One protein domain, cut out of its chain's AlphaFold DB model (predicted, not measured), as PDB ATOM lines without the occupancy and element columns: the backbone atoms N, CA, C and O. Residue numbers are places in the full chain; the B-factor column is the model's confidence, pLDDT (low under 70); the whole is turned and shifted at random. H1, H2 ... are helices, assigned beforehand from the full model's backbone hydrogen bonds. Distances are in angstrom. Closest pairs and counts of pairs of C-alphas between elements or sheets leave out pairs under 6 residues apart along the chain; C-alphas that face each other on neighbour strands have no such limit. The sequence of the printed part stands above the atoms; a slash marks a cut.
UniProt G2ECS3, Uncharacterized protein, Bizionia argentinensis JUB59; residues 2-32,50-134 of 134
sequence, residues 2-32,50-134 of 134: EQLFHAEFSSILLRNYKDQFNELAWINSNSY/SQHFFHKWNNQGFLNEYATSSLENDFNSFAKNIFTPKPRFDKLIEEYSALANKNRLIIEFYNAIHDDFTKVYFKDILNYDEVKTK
ATOM      1  N   GLU A   2       3.900  22.680  28.331       93.12
ATOM      2  CA  GLU A   2       3.564  21.451  27.591       93.12
ATOM      3  C   GLU A   2       2.745  21.666  26.301       93.12
ATOM      4  O   GLU A   2       3.153  21.224  25.234       93.12
ATOM      5  N   GLN A   3       1.669  22.462  26.335       93.88
ATOM      6  CA  GLN A   3       0.908  22.778  25.113       93.88
ATOM      7  C   GLN A   3       1.749  23.449  24.015       93.88
ATOM      8  O   GLN A   3       1.502  23.239  22.833       93.88
ATOM      9  N   LEU A   4       2.737  24.273  24.377       93.75
ATOM     10  CA  LEU A   4       3.609  24.874  23.369       93.75
ATOM     11  C   LEU A   4       4.499  23.804  22.731       93.75
ATOM     12  O   LEU A   4       4.612  23.777  21.515       93.75
ATOM     13  N   PHE A   5       5.043  22.885  23.533       97.00
ATOM     14  CA  PHE A   5       5.796  21.745  23.016       97.00
ATOM     15  C   PHE A   5       4.971  20.933  22.011       97.00
ATOM     16  O   PHE A   5       5.442  20.694  20.903       97.00
ATOM     17  N   HIS A   6       3.725  20.580  22.347       97.06
ATOM     18  CA  HIS A   6       2.870  19.824  21.429       97.06
ATOM     19  C   HIS A   6       2.575  20.571  20.130       97.06
ATOM     20  O   HIS A   6       2.497  19.926  19.095       97.06
ATOM     21  N   ALA A   7       2.462  21.899  20.170       95.81
ATOM     22  CA  ALA A   7       2.266  22.721  18.978       95.81
ATOM     23  C   ALA A   7       3.499  22.735  18.061       95.81
ATOM     24  O   ALA A   7       3.388  22.490  16.866       95.81
ATOM     25  N   GLU A   8       4.682  22.992  18.621       96.69
ATOM     26  CA  GLU A   8       5.926  23.026  17.842       96.69
ATOM     27  C   GLU A   8       6.264  21.638  17.283       96.69
ATOM     28  O   GLU A   8       6.676  21.485  16.131       96.69
ATOM     29  N   PHE A   9       6.045  20.594  18.086       98.19
ATOM     30  CA  PHE A   9       6.273  19.225  17.652       98.19
ATOM     31  C   PHE A   9       5.269  18.799  16.576       98.19
ATOM     32  O   PHE A   9       5.669  18.185  15.586       98.19
ATOM     33  N   SER A  10       3.995  19.185  16.700       98.25
ATOM     34  CA  SER A  10       2.992  18.899  15.674       98.25
ATOM     35  C   SER A  10       3.302  19.586  14.345       98.25
ATOM     36  O   SER A  10       3.106  18.958  13.309       98.25
ATOM     37  N   SER A  11       3.881  20.791  14.343       97.69
ATOM     38  CA  SER A  11       4.392  21.429  13.118       97.69
ATOM     39  C   SER A  11       5.507  20.618  12.450       97.69
ATOM     40  O   SER A  11       5.533  20.470  11.225       97.69
ATOM     41  N   ILE A  12       6.443  20.065  13.233       98.44
ATOM     42  CA  ILE A  12       7.515  19.204  12.705       98.44
ATOM     43  C   ILE A  12       6.921  17.937  12.083       98.44
ATOM     44  O   ILE A  12       7.299  17.569  10.970       98.44
ATOM     45  N   LEU A  13       5.982  17.291  12.777       98.56
ATOM     46  CA  LEU A  13       5.333  16.078  12.287       98.56
ATOM     47  C   LEU A  13       4.491  16.347  11.042       98.56
ATOM     48  O   LEU A  13       4.630  15.627  10.061       98.56
ATOM     49  N   LEU A  14       3.674  17.401  11.036       98.06
ATOM     50  CA  LEU A  14       2.846  17.759   9.885       98.06
ATOM     51  C   LEU A  14       3.698  18.028   8.639       98.06
ATOM     52  O   LEU A  14       3.333  17.617   7.541       98.06
ATOM     53  N   ARG A  15       4.866  18.664   8.804       97.81
ATOM     54  CA  ARG A  15       5.816  18.887   7.707       97.81
ATOM     55  C   ARG A  15       6.449  17.588   7.204       97.81
ATOM     56  O   ARG A  15       6.586  17.420   5.995       97.81
ATOM     57  N   ASN A  16       6.851  16.693   8.104       98.25
ATOM     58  CA  ASN A  16       7.578  15.469   7.749       98.25
ATOM     59  C   ASN A  16       6.661  14.324   7.285       98.25
ATOM     60  O   ASN A  16       7.101  13.469   6.523       98.25
ATOM     61  N   TYR A  17       5.402  14.315   7.721       97.88
ATOM     62  CA  TYR A  17       4.398  13.287   7.429       97.88
ATOM     63  C   TYR A  17       3.192  13.871   6.687       97.88
ATOM     64  O   TYR A  17       2.066  13.408   6.857       97.88
ATOM     65  N   LYS A  18       3.411  14.899   5.859       96.31
ATOM     66  CA  LYS A  18       2.336  15.623   5.167       96.31
ATOM     67  C   LYS A  18       1.396  14.698   4.387       96.31
ATOM     68  O   LYS A  18       0.191  14.920   4.398       96.31
ATOM     69  N   ASP A  19       1.926  13.642   3.775       97.50
ATOM     70  CA  ASP A  19       1.139  12.690   2.979       97.50
ATOM     71  C   ASP A  19       0.151  11.857   3.817       97.50
ATOM     72  O   ASP A  19      -0.801  11.303   3.275       97.50
ATOM     73  N   GLN A  20       0.339  11.796   5.141       97.69
ATOM     74  CA  GLN A  20      -0.596  11.157   6.076       97.69
ATOM     75  C   GLN A  20      -1.714  12.108   6.527       97.69
ATOM     76  O   GLN A  20      -2.689  11.688   7.150       97.69
ATOM     77  N   PHE A  21      -1.593  13.407   6.240       98.12
ATOM     78  CA  PHE A  21      -2.574  14.405   6.635       98.12
ATOM     79  C   PHE A  21      -3.605  14.635   5.529       98.12
ATOM     80  O   PHE A  21      -3.298  15.131   4.445       98.12
ATOM     81  N   ASN A  22      -4.874  14.340   5.823       97.94
ATOM     82  CA  ASN A  22      -5.975  14.597   4.899       97.94
ATOM     83  C   ASN A  22      -6.375  16.087   4.900       97.94
ATOM     84  O   ASN A  22      -7.403  16.485   5.457       97.94
ATOM     85  N   GLU A  23      -5.538  16.906   4.259       96.69
ATOM     86  CA  GLU A  23      -5.665  18.366   4.189       96.69
ATOM     87  C   GLU A  23      -7.029  18.809   3.636       96.69
ATOM     88  O   GLU A  23      -7.670  19.708   4.181       96.69
ATOM     89  N   LEU A  24      -7.524  18.129   2.598       95.88
ATOM     90  CA  LEU A  24      -8.813  18.447   1.983       95.88
ATOM     91  C   LEU A  24      -9.982  18.193   2.938       95.88
ATOM     92  O   LEU A  24     -10.846  19.056   3.084       95.88
ATOM     93  N   ALA A  25     -10.019  17.042   3.620       97.31
ATOM     94  CA  ALA A  25     -11.067  16.760   4.603       97.31
ATOM     95  C   ALA A  25     -11.008  17.729   5.792       97.31
ATOM     96  O   ALA A  25     -12.049  18.135   6.320       97.31
ATOM     97  N   TRP A  26      -9.801  18.136   6.188       97.94
ATOM     98  CA  TRP A  26      -9.601  19.121   7.243       97.94
ATOM     99  C   TRP A  26     -10.175  20.486   6.855       97.94
ATOM    100  O   TRP A  26     -10.990  21.044   7.590       97.94
ATOM    101  N   ILE A  27      -9.815  20.997   5.673       95.19
ATOM    102  CA  ILE A  27     -10.326  22.268   5.140       95.19
ATOM    103  C   ILE A  27     -11.847  22.214   4.970       95.19
ATOM    104  O   ILE A  27     -12.534  23.150   5.370       95.19
ATOM    105  N   ASN A  28     -12.388  21.106   4.460       95.38
ATOM    106  CA  ASN A  28     -13.829  20.924   4.265       95.38
ATOM    107  C   ASN A  28     -14.625  20.831   5.577       95.38
ATOM    108  O   ASN A  28     -15.852  20.875   5.546       95.38
ATOM    109  N   SER A  29     -13.950  20.710   6.724       95.81
ATOM    110  CA  SER A  29     -14.595  20.811   8.038       95.81
ATOM    111  C   SER A  29     -14.879  22.261   8.439       95.81
ATOM    112  O   SER A  29     -15.680  22.498   9.339       95.81
ATOM    113  N   ASN A  30     -14.223  23.232   7.804       93.25
ATOM    114  CA  ASN A  30     -14.456  24.649   8.060       93.25
ATOM    115  C   ASN A  30     -15.765  25.117   7.427       93.25
ATOM    116  O   ASN A  30     -16.313  24.486   6.521       93.25
ATOM    117  N   SER A  31     -16.245  26.288   7.853       88.62
ATOM    118  CA  SER A  31     -17.342  26.943   7.139       88.62
ATOM    119  C   SER A  31     -16.982  27.143   5.656       88.62
ATOM    120  O   SER A  31     -15.872  27.557   5.329       88.62
ATOM    121  N   TYR A  32     -17.934  26.889   4.753       79.88
ATOM    122  CA  TYR A  32     -17.731  26.866   3.292       79.88
ATOM    123  C   TYR A  32     -17.153  28.154   2.675       79.88
ATOM    124  O   TYR A  32     -16.717  28.149   1.526       79.88
ATOM    125  N   SER A  50      -6.576  35.338  20.275       85.69
ATOM    126  CA  SER A  50      -7.146  34.638  21.420       85.69
ATOM    127  C   SER A  50      -7.117  33.119  21.232       85.69
ATOM    128  O   SER A  50      -7.559  32.584  20.216       85.69
ATOM    129  N   GLN A  51      -6.665  32.403  22.262       89.38
ATOM    130  CA  GLN A  51      -6.749  30.939  22.341       89.38
ATOM    131  C   GLN A  51      -7.950  30.458  23.176       89.38
ATOM    132  O   GLN A  51      -8.000  29.290  23.567       89.38
ATOM    133  N   HIS A  52      -8.905  31.348  23.474       92.06
ATOM    134  CA  HIS A  52     -10.140  31.006  24.179       92.06
ATOM    135  C   HIS A  52     -11.183  30.382  23.247       92.06
ATOM    136  O   HIS A  52     -11.328  30.770  22.086       92.06
ATOM    137  N   PHE A  53     -11.943  29.437  23.800       94.81
ATOM    138  CA  PHE A  53     -13.009  28.718  23.111       94.81
ATOM    139  C   PHE A  53     -14.287  29.558  23.037       94.81
ATOM    140  O   PHE A  53     -15.163  29.486  23.901       94.81
ATOM    141  N   PHE A  54     -14.365  30.411  22.017       94.06
ATOM    142  CA  PHE A  54     -15.555  31.204  21.739       94.06
ATOM    143  C   PHE A  54     -16.443  30.518  20.700       94.06
ATOM    144  O   PHE A  54     -15.987  30.204  19.601       94.06
ATOM    145  N   HIS A  55     -17.744  30.438  20.998       94.19
ATOM    146  CA  HIS A  55     -18.790  29.884  20.124       94.19
ATOM    147  C   HIS A  55     -18.723  30.413  18.676       94.19
ATOM    148  O   HIS A  55     -18.935  29.662  17.726       94.19
ATOM    149  N   LYS A  56     -18.358  31.694  18.478       93.62
ATOM    150  CA  LYS A  56     -18.197  32.292  17.137       93.62
ATOM    151  C   LYS A  56     -17.180  31.553  16.254       93.62
ATOM    152  O   LYS A  56     -17.367  31.515  15.044       93.62
ATOM    153  N   TRP A  57     -16.123  30.997  16.850       95.06
ATOM    154  CA  TRP A  57     -15.078  30.247  16.151       95.06
ATOM    155  C   TRP A  57     -15.421  28.765  16.062       95.06
ATOM    156  O   TRP A  57     -15.252  28.166  15.004       95.06
ATOM    157  N   ASN A  58     -15.992  28.203  17.129       96.31
ATOM    158  CA  ASN A  58     -16.370  26.790  17.179       96.31
ATOM    159  C   ASN A  58     -17.419  26.441  16.111       96.31
ATOM    160  O   ASN A  58     -17.241  25.469  15.380       96.31
ATOM    161  N   ASN A  59     -18.412  27.315  15.897       95.00
ATOM    162  CA  ASN A  59     -19.375  27.184  14.795       95.00
ATOM    163  C   ASN A  59     -18.768  27.261  13.393       95.00
ATOM    164  O   ASN A  59     -19.387  26.823  12.430       95.00
ATOM    165  N   GLN A  60     -17.580  27.846  13.260       94.44
ATOM    166  CA  GLN A  60     -16.869  27.922  11.985       94.44
ATOM    167  C   GLN A  60     -15.910  26.747  11.779       94.44
ATOM    168  O   GLN A  60     -15.257  26.679  10.738       94.44
ATOM    169  N   GLY A  61     -15.839  25.826  12.746       96.38
ATOM    170  CA  GLY A  61     -14.939  24.681  12.731       96.38
ATOM    171  C   GLY A  61     -13.582  24.943  13.378       96.38
ATOM    172  O   GLY A  61     -12.703  24.102  13.255       96.38
ATOM    173  N   PHE A  62     -13.382  26.054  14.090       97.00
ATOM    174  CA  PHE A  62     -12.110  26.392  14.741       97.00
ATOM    175  C   PHE A  62     -12.208  26.318  16.258       97.00
ATOM    176  O   PHE A  62     -13.202  26.746  16.843       97.00
ATOM    177  N   LEU A  63     -11.164  25.837  16.936       97.25
ATOM    178  CA  LEU A  63     -11.158  25.831  18.403       97.25
ATOM    179  C   LEU A  63     -11.135  27.249  18.985       97.25
ATOM    180  O   LEU A  63     -11.767  27.512  20.005       97.25
ATOM    181  N   ASN A  64     -10.416  28.170  18.350       94.88
ATOM    182  CA  ASN A  64     -10.219  29.533  18.831       94.88
ATOM    183  C   ASN A  64      -9.822  30.472  17.675       94.88
ATOM    184  O   ASN A  64      -9.794  30.064  16.518       94.88
ATOM    185  N   GLU A  65      -9.532  31.735  17.986       92.69
ATOM    186  CA  GLU A  65      -9.167  32.745  16.984       92.69
ATOM    187  C   GLU A  65      -7.820  32.449  16.326       92.69
ATOM    188  O   GLU A  65      -7.672  32.598  15.118       92.69
ATOM    189  N   TYR A  66      -6.846  31.995  17.114       91.69
ATOM    190  CA  TYR A  66      -5.516  31.643  16.624       91.69
ATOM    191  C   TYR A  66      -5.562  30.554  15.544       91.69
ATOM    192  O   TYR A  66      -4.873  30.660  14.536       91.69
ATOM    193  N   ALA A  67      -6.448  29.568  15.689       94.06
ATOM    194  CA  ALA A  67      -6.663  28.517  14.697       94.06
ATOM    195  C   ALA A  67      -7.121  29.040  13.317       94.06
ATOM    196  O   ALA A  67      -7.039  28.324  12.329       94.06
ATOM    197  N   THR A  68      -7.579  30.288  13.208       92.38
ATOM    198  CA  THR A  68      -7.985  30.872  11.918       92.38
ATOM    199  C   THR A  68      -6.812  31.445  11.114       92.38
ATOM    200  O   THR A  68      -6.958  31.732   9.928       92.38
ATOM    201  N   SER A  69      -5.630  31.631  11.711       90.12
ATOM    202  CA  SER A  69      -4.539  32.338  11.025       90.12
ATOM    203  C   SER A  69      -3.867  31.494   9.938       90.12
ATOM    204  O   SER A  69      -3.442  32.029   8.917       90.12
ATOM    205  N   SER A  70      -3.762  30.180  10.140       92.44
ATOM    206  CA  SER A  70      -3.172  29.242   9.185       92.44
ATOM    207  C   SER A  70      -3.672  27.822   9.440       92.44
ATOM    208  O   SER A  70      -4.125  27.500  10.538       92.44
ATOM    209  N   LEU A  71      -3.551  26.962   8.427       95.50
ATOM    210  CA  LEU A  71      -3.868  25.542   8.568       95.50
ATOM    211  C   LEU A  71      -3.004  24.875   9.646       95.50
ATOM    212  O   LEU A  71      -3.502  24.075  10.431       95.50
ATOM    213  N   GLU A  72      -1.722  25.234   9.702       96.19
ATOM    214  CA  GLU A  72      -0.795  24.719  10.708       96.19
ATOM    215  C   GLU A  72      -1.228  25.136  12.120       96.19
ATOM    216  O   GLU A  72      -1.298  24.300  13.013       96.19
ATOM    217  N   ASN A  73      -1.629  26.395  12.324       95.38
ATOM    218  CA  ASN A  73      -2.059  26.884  13.638       95.38
ATOM    219  C   ASN A  73      -3.392  26.267  14.088       95.38
ATOM    220  O   ASN A  73      -3.620  26.071  15.289       95.38
ATOM    221  N   ASP A  74      -4.262  25.923  13.141       97.56
ATOM    222  CA  ASP A  74      -5.461  25.136  13.404       97.56
ATOM    223  C   ASP A  74      -5.116  23.715  13.851       97.56
ATOM    224  O   ASP A  74      -5.515  23.288  14.936       97.56
ATOM    225  N   PHE A  75      -4.293  23.016  13.071       98.50
ATOM    226  CA  PHE A  75      -3.810  21.679  13.405       98.50
ATOM    227  C   PHE A  75      -3.125  21.651  14.780       98.50
ATOM    228  O   PHE A  75      -3.475  20.849  15.649       98.50
ATOM    229  N   ASN A  76      -2.236  22.609  15.031       98.00
ATOM    230  CA  ASN A  76      -1.540  22.784  16.302       98.00
ATOM    231  C   ASN A  76      -2.508  23.054  17.461       98.00
ATOM    232  O   ASN A  76      -2.273  22.612  18.586       98.00
ATOM    233  N   SER A  77      -3.613  23.766  17.218       97.69
ATOM    234  CA  SER A  77      -4.638  23.997  18.241       97.69
ATOM    235  C   SER A  77      -5.323  22.702  18.668       97.69
ATOM    236  O   SER A  77      -5.623  22.549  19.852       97.69
ATOM    237  N   PHE A  78      -5.527  21.757  17.749       98.50
ATOM    238  CA  PHE A  78      -6.007  20.421  18.095       98.50
ATOM    239  C   PHE A  78      -4.917  19.585  18.766       98.50
ATOM    240  O   PHE A  78      -5.186  19.013  19.817       98.50
ATOM    241  N   ALA A  79      -3.681  19.584  18.250       98.31
ATOM    242  CA  ALA A  79      -2.565  18.845  18.849       98.31
ATOM    243  C   ALA A  79      -2.366  19.213  20.330       98.31
ATOM    244  O   ALA A  79      -2.284  18.339  21.189       98.31
ATOM    245  N   LYS A  80      -2.412  20.513  20.650       97.00
ATOM    246  CA  LYS A  80      -2.407  21.016  22.033       97.00
ATOM    247  C   LYS A  80      -3.436  20.327  22.926       97.00
ATOM    248  O   LYS A  80      -3.128  20.035  24.072       97.00
ATOM    249  N   ASN A  81      -4.655  20.133  22.427       97.19
ATOM    250  CA  ASN A  81      -5.794  19.720  23.242       97.19
ATOM    251  C   ASN A  81      -6.056  18.214  23.237       97.19
ATOM    252  O   ASN A  81      -6.681  17.736  24.173       97.19
ATOM    253  N   ILE A  82      -5.582  17.458  22.245       97.19
ATOM    254  CA  ILE A  82      -5.663  15.990  22.308       97.19
ATOM    255  C   ILE A  82      -4.605  15.406  23.255       97.19
ATOM    256  O   ILE A  82      -4.852  14.369  23.858       97.19
ATOM    257  N   PHE A  83      -3.453  16.073  23.412       96.88
ATOM    258  CA  PHE A  83      -2.385  15.639  24.325       96.88
ATOM    259  C   PHE A  83      -2.446  16.309  25.698       96.88
ATOM    260  O   PHE A  83      -2.183  15.655  26.698       96.88
ATOM    261  N   THR A  84      -2.814  17.592  25.756       95.56
ATOM    262  CA  THR A  84      -2.960  18.336  27.015       95.56
ATOM    263  C   THR A  84      -4.293  19.106  27.017       95.56
ATOM    264  O   THR A  84      -4.306  20.331  26.812       95.56
ATOM    265  N   PRO A  85      -5.434  18.412  27.171       94.12
ATOM    266  CA  PRO A  85      -6.769  18.998  27.081       94.12
ATOM    267  C   PRO A  85      -6.966  20.232  27.965       94.12
ATOM    268  O   PRO A  85      -6.716  20.228  29.168       94.12
ATOM    269  N   LYS A  86      -7.479  21.323  27.382       93.19
ATOM    270  CA  LYS A  86      -8.050  22.410  28.192       93.19
ATOM    271  C   LYS A  86      -9.448  22.025  28.674       93.19
ATOM    272  O   LYS A  86     -10.163  21.325  27.951       93.19
ATOM    273  N   PRO A  87      -9.905  22.587  29.809       91.88
ATOM    274  CA  PRO A  87     -11.293  22.454  30.224       91.88
ATOM    275  C   PRO A  87     -12.258  22.779  29.078       91.88
ATOM    276  O   PRO A  87     -12.089  23.790  28.389       91.88
ATOM    277  N   ARG A  88     -13.291  21.941  28.933       92.69
ATOM    278  CA  ARG A  88     -14.334  21.979  27.893       92.69
ATOM    279  C   ARG A  88     -13.944  21.466  26.507       92.69
ATOM    280  O   ARG A  88     -14.821  21.466  25.649       92.69
ATOM    281  N   PHE A  89     -12.696  21.082  26.237       96.06
ATOM    282  CA  PHE A  89     -12.332  20.597  24.899       96.06
ATOM    283  C   PHE A  89     -13.179  19.387  24.462       96.06
ATOM    284  O   PHE A  89     -13.710  19.386  23.353       96.06
ATOM    285  N   ASP A  90     -13.372  18.432  25.369       94.81
ATOM    286  CA  ASP A  90     -14.288  17.292  25.268       94.81
ATOM    287  C   ASP A  90     -15.705  17.716  24.837       94.81
ATOM    288  O   ASP A  90     -16.227  17.256  23.824       94.81
ATOM    289  N   LYS A  91     -16.288  18.698  25.529       95.81
ATOM    290  CA  LYS A  91     -17.644  19.184  25.244       95.81
ATOM    291  C   LYS A  91     -17.736  19.847  23.879       95.81
ATOM    292  O   LYS A  91     -18.748  19.723  23.204       95.81
ATOM    293  N   LEU A  92     -16.687  20.546  23.446       97.00
ATOM    294  CA  LEU A  92     -16.677  21.199  22.136       97.00
ATOM    295  C   LEU A  92     -16.659  20.187  20.991       97.00
ATOM    296  O   LEU A  92     -17.347  20.387  19.992       97.00
ATOM    297  N   ILE A  93     -15.883  19.110  21.111       96.94
ATOM    298  CA  ILE A  93     -15.859  18.071  20.074       96.94
ATOM    299  C   ILE A  93     -17.136  17.216  20.080       96.94
ATOM    300  O   ILE A  93     -17.412  16.555  19.085       96.94
ATOM    301  N   GLU A  94     -17.931  17.248  21.153       96.69
ATOM    302  CA  GLU A  94     -19.283  16.674  21.194       96.69
ATOM    303  C   GLU A  94     -20.346  17.625  20.615       96.69
ATOM    304  O   GLU A  94     -21.244  17.189  19.897       96.69
ATOM    305  N   GLU A  95     -20.241  18.925  20.902       97.81
ATOM    306  CA  GLU A  95     -21.237  19.945  20.547       97.81
ATOM    307  C   GLU A  95     -21.143  20.389  19.076       97.81
ATOM    308  O   GLU A  95     -22.167  20.615  18.430       97.81
ATOM    309  N   TYR A  96     -19.931  20.496  18.517       97.62
ATOM    310  CA  TYR A  96     -19.709  21.022  17.165       97.62
ATOM    311  C   TYR A  96     -19.192  19.929  16.226       97.62
ATOM    312  O   TYR A  96     -18.028  19.530  16.290       97.62
ATOM    313  N   SER A  97     -20.026  19.501  15.274       97.12
ATOM    314  CA  SER A  97     -19.702  18.422  14.322       97.12
ATOM    315  C   SER A  97     -18.430  18.676  13.501       97.12
ATOM    316  O   SER A  97     -17.663  17.748  13.239       97.12
ATOM    317  N   ALA A  98     -18.159  19.932  13.140       97.31
ATOM    318  CA  ALA A  98     -16.925  20.335  12.470       97.31
ATOM    319  C   ALA A  98     -15.677  20.067  13.333       97.31
ATOM    320  O   ALA A  98     -14.677  19.542  12.838       97.31
ATOM    321  N   LEU A  99     -15.748  20.376  14.634       98.38
ATOM    322  CA  LEU A  99     -14.665  20.101  15.582       98.38
ATOM    323  C   LEU A  99     -14.527  18.600  15.841       98.38
ATOM    324  O   LEU A  99     -13.407  18.098  15.884       98.38
ATOM    325  N   ALA A 100     -15.646  17.874  15.933       98.19
ATOM    326  CA  ALA A 100     -15.660  16.417  16.034       98.19
ATOM    327  C   ALA A 100     -14.919  15.761  14.858       98.19
ATOM    328  O   ALA A 100     -14.100  14.858  15.044       98.19
ATOM    329  N   ASN A 101     -15.173  16.245  13.636       98.44
ATOM    330  CA  ASN A 101     -14.534  15.721  12.436       98.44
ATOM    331  C   ASN A 101     -13.029  16.006  12.419       98.44
ATOM    332  O   ASN A 101     -12.247  15.102  12.141       98.44
ATOM    333  N   LYS A 102     -12.605  17.221  12.780       98.62
ATOM    334  CA  LYS A 102     -11.176  17.542  12.912       98.62
ATOM    335  C   LYS A 102     -10.491  16.723  13.999       98.62
ATOM    336  O   LYS A 102      -9.392  16.231  13.777       98.62
ATOM    337  N   ASN A 103     -11.160  16.499  15.129       98.62
ATOM    338  CA  ASN A 103     -10.649  15.625  16.179       98.62
ATOM    339  C   ASN A 103     -10.431  14.189  15.670       98.62
ATOM    340  O   ASN A 103      -9.405  13.580  15.950       98.62
ATOM    341  N   ARG A 104     -11.353  13.655  14.862       98.62
ATOM    342  CA  ARG A 104     -11.158  12.359  14.197       98.62
ATOM    343  C   ARG A 104      -9.952  12.387  13.248       98.62
ATOM    344  O   ARG A 104      -9.112  11.500  13.329       98.62
ATOM    345  N   LEU A 105      -9.851  13.402  12.389       98.75
ATOM    346  CA  LEU A 105      -8.781  13.517  11.391       98.75
ATOM    347  C   LEU A 105      -7.386  13.641  12.019       98.75
ATOM    348  O   LEU A 105      -6.438  13.054  11.506       98.75
ATOM    349  N   ILE A 106      -7.239  14.379  13.124       98.69
ATOM    350  CA  ILE A 106      -5.940  14.472  13.804       98.69
ATOM    351  C   ILE A 106      -5.559  13.150  14.477       98.69
ATOM    352  O   ILE A 106      -4.394  12.770  14.438       98.69
ATOM    353  N   ILE A 107      -6.525  12.415  15.038       98.62
ATOM    354  CA  ILE A 107      -6.273  11.077  15.591       98.62
ATOM    355  C   ILE A 107      -5.831  10.124  14.475       98.62
ATOM    356  O   ILE A 107      -4.854   9.410  14.654       98.62
ATOM    357  N   GLU A 108      -6.494  10.152  13.315       98.62
ATOM    358  CA  GLU A 108      -6.095   9.362  12.139       98.62
ATOM    359  C   GLU A 108      -4.676   9.701  11.671       98.62
ATOM    360  O   GLU A 108      -3.895   8.795  11.394       98.62
ATOM    361  N   PHE A 109      -4.313  10.986  11.653       98.75
ATOM    362  CA  PHE A 109      -2.956  11.418  11.325       98.75
ATOM    363  C   PHE A 109      -1.911  10.839  12.289       98.75
ATOM    364  O   PHE A 109      -0.914  10.275  11.845       98.75
ATOM    365  N   TYR A 110      -2.127  10.953  13.605       98.75
ATOM    366  CA  TYR A 110      -1.178  10.405  14.577       98.75
ATOM    367  C   TYR A 110      -1.143   8.876  14.538       98.75
ATOM    368  O   TYR A 110      -0.061   8.302  14.621       98.75
ATOM    369  N   ASN A 111      -2.289   8.219  14.345       98.62
ATOM    370  CA  ASN A 111      -2.358   6.767  14.198       98.62
ATOM    371  C   ASN A 111      -1.554   6.273  12.986       98.62
ATOM    372  O   ASN A 111      -0.840   5.286  13.097       98.62
ATOM    373  N   ALA A 112      -1.591   7.000  11.866       98.31
ATOM    374  CA  ALA A 112      -0.793   6.680  10.683       98.31
ATOM    375  C   ALA A 112       0.726   6.855  10.891       98.31
ATOM    376  O   ALA A 112       1.520   6.281  10.146       98.31
ATOM    377  N   ILE A 113       1.146   7.645  11.887       98.06
ATOM    378  CA  ILE A 113       2.556   7.762  12.292       98.06
ATOM    379  C   ILE A 113       2.943   6.613  13.227       98.06
ATOM    380  O   ILE A 113       4.047   6.077  13.111       98.06
ATOM    381  N   HIS A 114       2.068   6.259  14.171       97.94
ATOM    382  CA  HIS A 114       2.290   5.164  15.109       97.94
ATOM    383  C   HIS A 114       0.966   4.578  15.623       97.94
ATOM    384  O   HIS A 114       0.105   5.307  16.125       97.94
ATOM    385  N   ASP A 115       0.847   3.249  15.589       97.69
ATOM    386  CA  ASP A 115      -0.413   2.535  15.834       97.69
ATOM    387  C   ASP A 115      -0.983   2.730  17.251       97.69
ATOM    388  O   ASP A 115      -2.198   2.664  17.440       97.69
ATOM    389  N   ASP A 116      -0.142   3.046  18.239       97.69
ATOM    390  CA  ASP A 116      -0.582   3.320  19.618       97.69
ATOM    391  C   ASP A 116      -1.492   4.555  19.739       97.69
ATOM    392  O   ASP A 116      -2.293   4.645  20.676       97.69
ATOM    393  N   PHE A 117      -1.421   5.502  18.795       97.88
ATOM    394  CA  PHE A 117      -2.210   6.739  18.820       97.88
ATOM    395  C   PHE A 117      -3.658   6.518  18.370       97.88
ATOM    396  O   PHE A 117      -4.137   7.073  17.383       97.88
ATOM    397  N   THR A 118      -4.380   5.688  19.111       97.88
ATOM    398  CA  THR A 118      -5.769   5.327  18.828       97.88
ATOM    399  C   THR A 118      -6.764   6.315  19.437       97.88
ATOM    400  O   THR A 118      -6.461   7.093  20.343       97.88
ATOM    401  N   LYS A 119      -8.033   6.218  19.019       96.12
ATOM    402  CA  LYS A 119      -9.135   6.926  19.688       96.12
ATOM    403  C   LYS A 119      -9.227   6.591  21.183       96.12
ATOM    404  O   LYS A 119      -9.610   7.457  21.962       96.12
ATOM    405  N   VAL A 120      -8.913   5.351  21.573       96.62
ATOM    406  CA  VAL A 120      -8.935   4.922  22.981       96.62
ATOM    407  C   VAL A 120      -7.829   5.626  23.759       96.62
ATOM    408  O   VAL A 120      -8.129   6.254  24.766       96.62
ATOM    409  N   TYR A 121      -6.605   5.638  23.224       97.00
ATOM    410  CA  TYR A 121      -5.463   6.333  23.824       97.00
ATOM    411  C   TYR A 121      -5.785   7.799  24.158       97.00
ATOM    412  O   TYR A 121      -5.643   8.234  25.299       97.00
ATOM    413  N   PHE A 122      -6.306   8.558  23.189       96.50
ATOM    414  CA  PHE A 122      -6.647   9.967  23.424       96.50
ATOM    415  C   PHE A 122      -7.877  10.156  24.319       96.50
ATOM    416  O   PHE A 122      -7.976  11.157  25.025       96.50
ATOM    417  N   LYS A 123      -8.811   9.198  24.336       93.81
ATOM    418  CA  LYS A 123      -9.933   9.226  25.279       93.81
ATOM    419  C   LYS A 123      -9.455   9.033  26.719       93.81
ATOM    420  O   LYS A 123      -9.975   9.692  27.616       93.81
ATOM    421  N   ASP A 124      -8.469   8.173  26.942       94.38
ATOM    422  CA  ASP A 124      -7.913   7.941  28.275       94.38
ATOM    423  C   ASP A 124      -7.190   9.185  28.808       94.38
ATOM    424  O   ASP A 124      -7.348   9.514  29.985       94.38
ATOM    425  N   ILE A 125      -6.506   9.939  27.939       92.75
ATOM    426  CA  ILE A 125      -5.939  11.257  28.280       92.75
ATOM    427  C   ILE A 125      -7.039  12.221  28.749       92.75
ATOM    428  O   ILE A 125      -6.910  12.821  29.815       92.75
ATOM    429  N   LEU A 126      -8.145  12.334  28.001       87.50
ATOM    430  CA  LEU A 126      -9.262  13.219  28.368       87.50
ATOM    431  C   LEU A 126      -9.840  12.877  29.749       87.50
ATOM    432  O   LEU A 126     -10.080  13.770  30.558       87.50
ATOM    433  N   ASN A 127     -10.018  11.586  30.036       83.38
ATOM    434  CA  ASN A 127     -10.573  11.131  31.310       83.38
ATOM    435  C   ASN A 127      -9.598  11.325  32.483       83.38
ATOM    436  O   ASN A 127     -10.032  11.528  33.616       83.38
ATOM    437  N   TYR A 128      -8.287  11.245  32.239       74.94
ATOM    438  CA  TYR A 128      -7.270  11.406  33.278       74.94
ATOM    439  C   TYR A 128      -7.258  12.829  33.863       74.94
ATOM    440  O   TYR A 128      -7.145  13.000  35.081       74.94
ATOM    441  N   ASP A 129      -7.440  13.849  33.023       64.00
ATOM    442  CA  ASP A 129      -7.420  15.252  33.454       64.00
ATOM    443  C   ASP A 129      -8.688  15.685  34.210       64.00
ATOM    444  O   ASP A 129      -8.614  16.525  35.116       64.00
ATOM    445  N   GLU A 130      -9.845  15.073  33.929       60.38
ATOM    446  CA  GLU A 130     -11.073  15.301  34.711       60.38
ATOM    447  C   GLU A 130     -10.931  14.864  36.175       60.38
ATOM    448  O   GLU A 130     -11.542  15.453  37.070       60.38
ATOM    449  N   VAL A 131     -10.126  13.829  36.436       61.03
ATOM    450  CA  VAL A 131      -9.922  13.290  37.787       61.03
ATOM    451  C   VAL A 131      -9.007  14.191  38.618       61.03
ATOM    452  O   VAL A 131      -9.191  14.283  39.826       61.03
ATOM    453  N   LYS A 132      -8.051  14.898  37.998       55.41
ATOM    454  CA  LYS A 132      -7.132  15.813  38.705       55.41
ATOM    455  C   LYS A 132      -7.707  17.199  38.993       55.41
ATOM    456  O   LYS A 132      -7.112  17.946  39.766       55.41
ATOM    457  N   THR A 133      -8.804  17.570  38.340       52.88
ATOM    458  CA  THR A 133      -9.441  18.890  38.490       52.88
ATOM    459  C   THR A 133     -10.633  18.896  39.457       52.88
ATOM    460  O   THR A 133     -11.226  19.957  39.666       52.88
ATOM    461  N   LYS A 134     -10.955  17.749  40.070       45.41
ATOM    462  CA  LYS A 134     -11.884  17.603  41.203       45.41
ATOM    463  C   LYS A 134     -11.119  17.471  42.513       45.41
ATOM    464  O   LYS A 134     -11.647  17.987  43.521       45.41
TER     465      LYS A 134
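Overview. This is residues 2 to 32 and 50 to 134 of the 134 residues of an uncharacterized protein of Bizionia argentinensis JUB59 (UniProt G2ECS3). A compact knot of crossed helices has H4 in its middle: H1 packs on one side of H4, crossing it at a steep tilt of 52 degrees, and H6, the longest helix, crosses H4 on another side, about perpendicular to it. H7 packs with its early residues on H4 and H6 and then runs outward to the last residue, while H5 folds back at the beginning of H6 and the short H3, with the unnamed stretch 59 to 70, lies at the border of the body. The printed part has 116 residues with seven named helices, H1 to H7 in order, and no named strand; the class is all helix. The whole is compact, with a radius of gyration of the C-alphas of 13.2 A and spans of 40 by 34 by 23 A.

Along the chain. H1, residues 2 to 16, begins with C-alpha 2 at (3.564, 21.451, 27.591) and is 21.1 A long. H2 is residues 23 to 27, and H3 is residues 55 to 58. H4, residues 71 to 83, is 18.7 A long and begins with C-alpha 71 at (-3.868, 25.542, 8.568). H5 is residues 89 to 95. H6, residues 97 to 113, is 24.8 A long. H7, residues 119 to 132, is 21.1 A long and ends with C-alpha 132 at (-7.132, 15.813, 38.705).

Arrangement. H6 is the hub, touching H2, H4, H5 and H7. H1 touches H4 at a steep tilt of 52 degrees, opposite ways; the closest C-alphas, of Ala 7 and Asn 76, are 4.7 A apart. H2 touches H6, closest at the C-alphas of Trp 26 and Lys 102, 6.1 A. H3 touches no helix; it is close to but not clearly touching H5, with the C-alphas of Asn 58 and Leu 92 closest at 7.5 A. H4 and H6 touch about perpendicular, at 81 degrees, closest at the C-alphas of Phe 78 and Asn 103, 6.9 A. H5 and H6 touch only at the corner, closest at the C-alphas of Ile 93 and Ala 100, 4.4 A. With residues 122 to 126 alone, H7 touches H4, closest at the C-alphas of Ile 82 and Phe 122, 6.2 A. H6 and H7 only just touch, with 3 pairs of C-alphas within 8 A, the closest being Ile 107 and Lys 119 at 6.5 A. Every O i to N i+4 pair is within hydrogen-bond range in H1, H2, H5 and H6, against 8 of 9 in H4 and 7 of 10 in H7; H3 is too short for such a pair.

Size, cuts and confidence. The two C-alphas farthest apart, of Asp 19 and Lys 134, are 40.7 A apart. Residues 33 to 49 are not printed, and C-alphas 32 and 50 are 22.4 A apart across the cut. The link from H3 to H4, 12 residues, is long. Mean pLDDT of the printed part is 93.6; residues 129 to 134 are under 70.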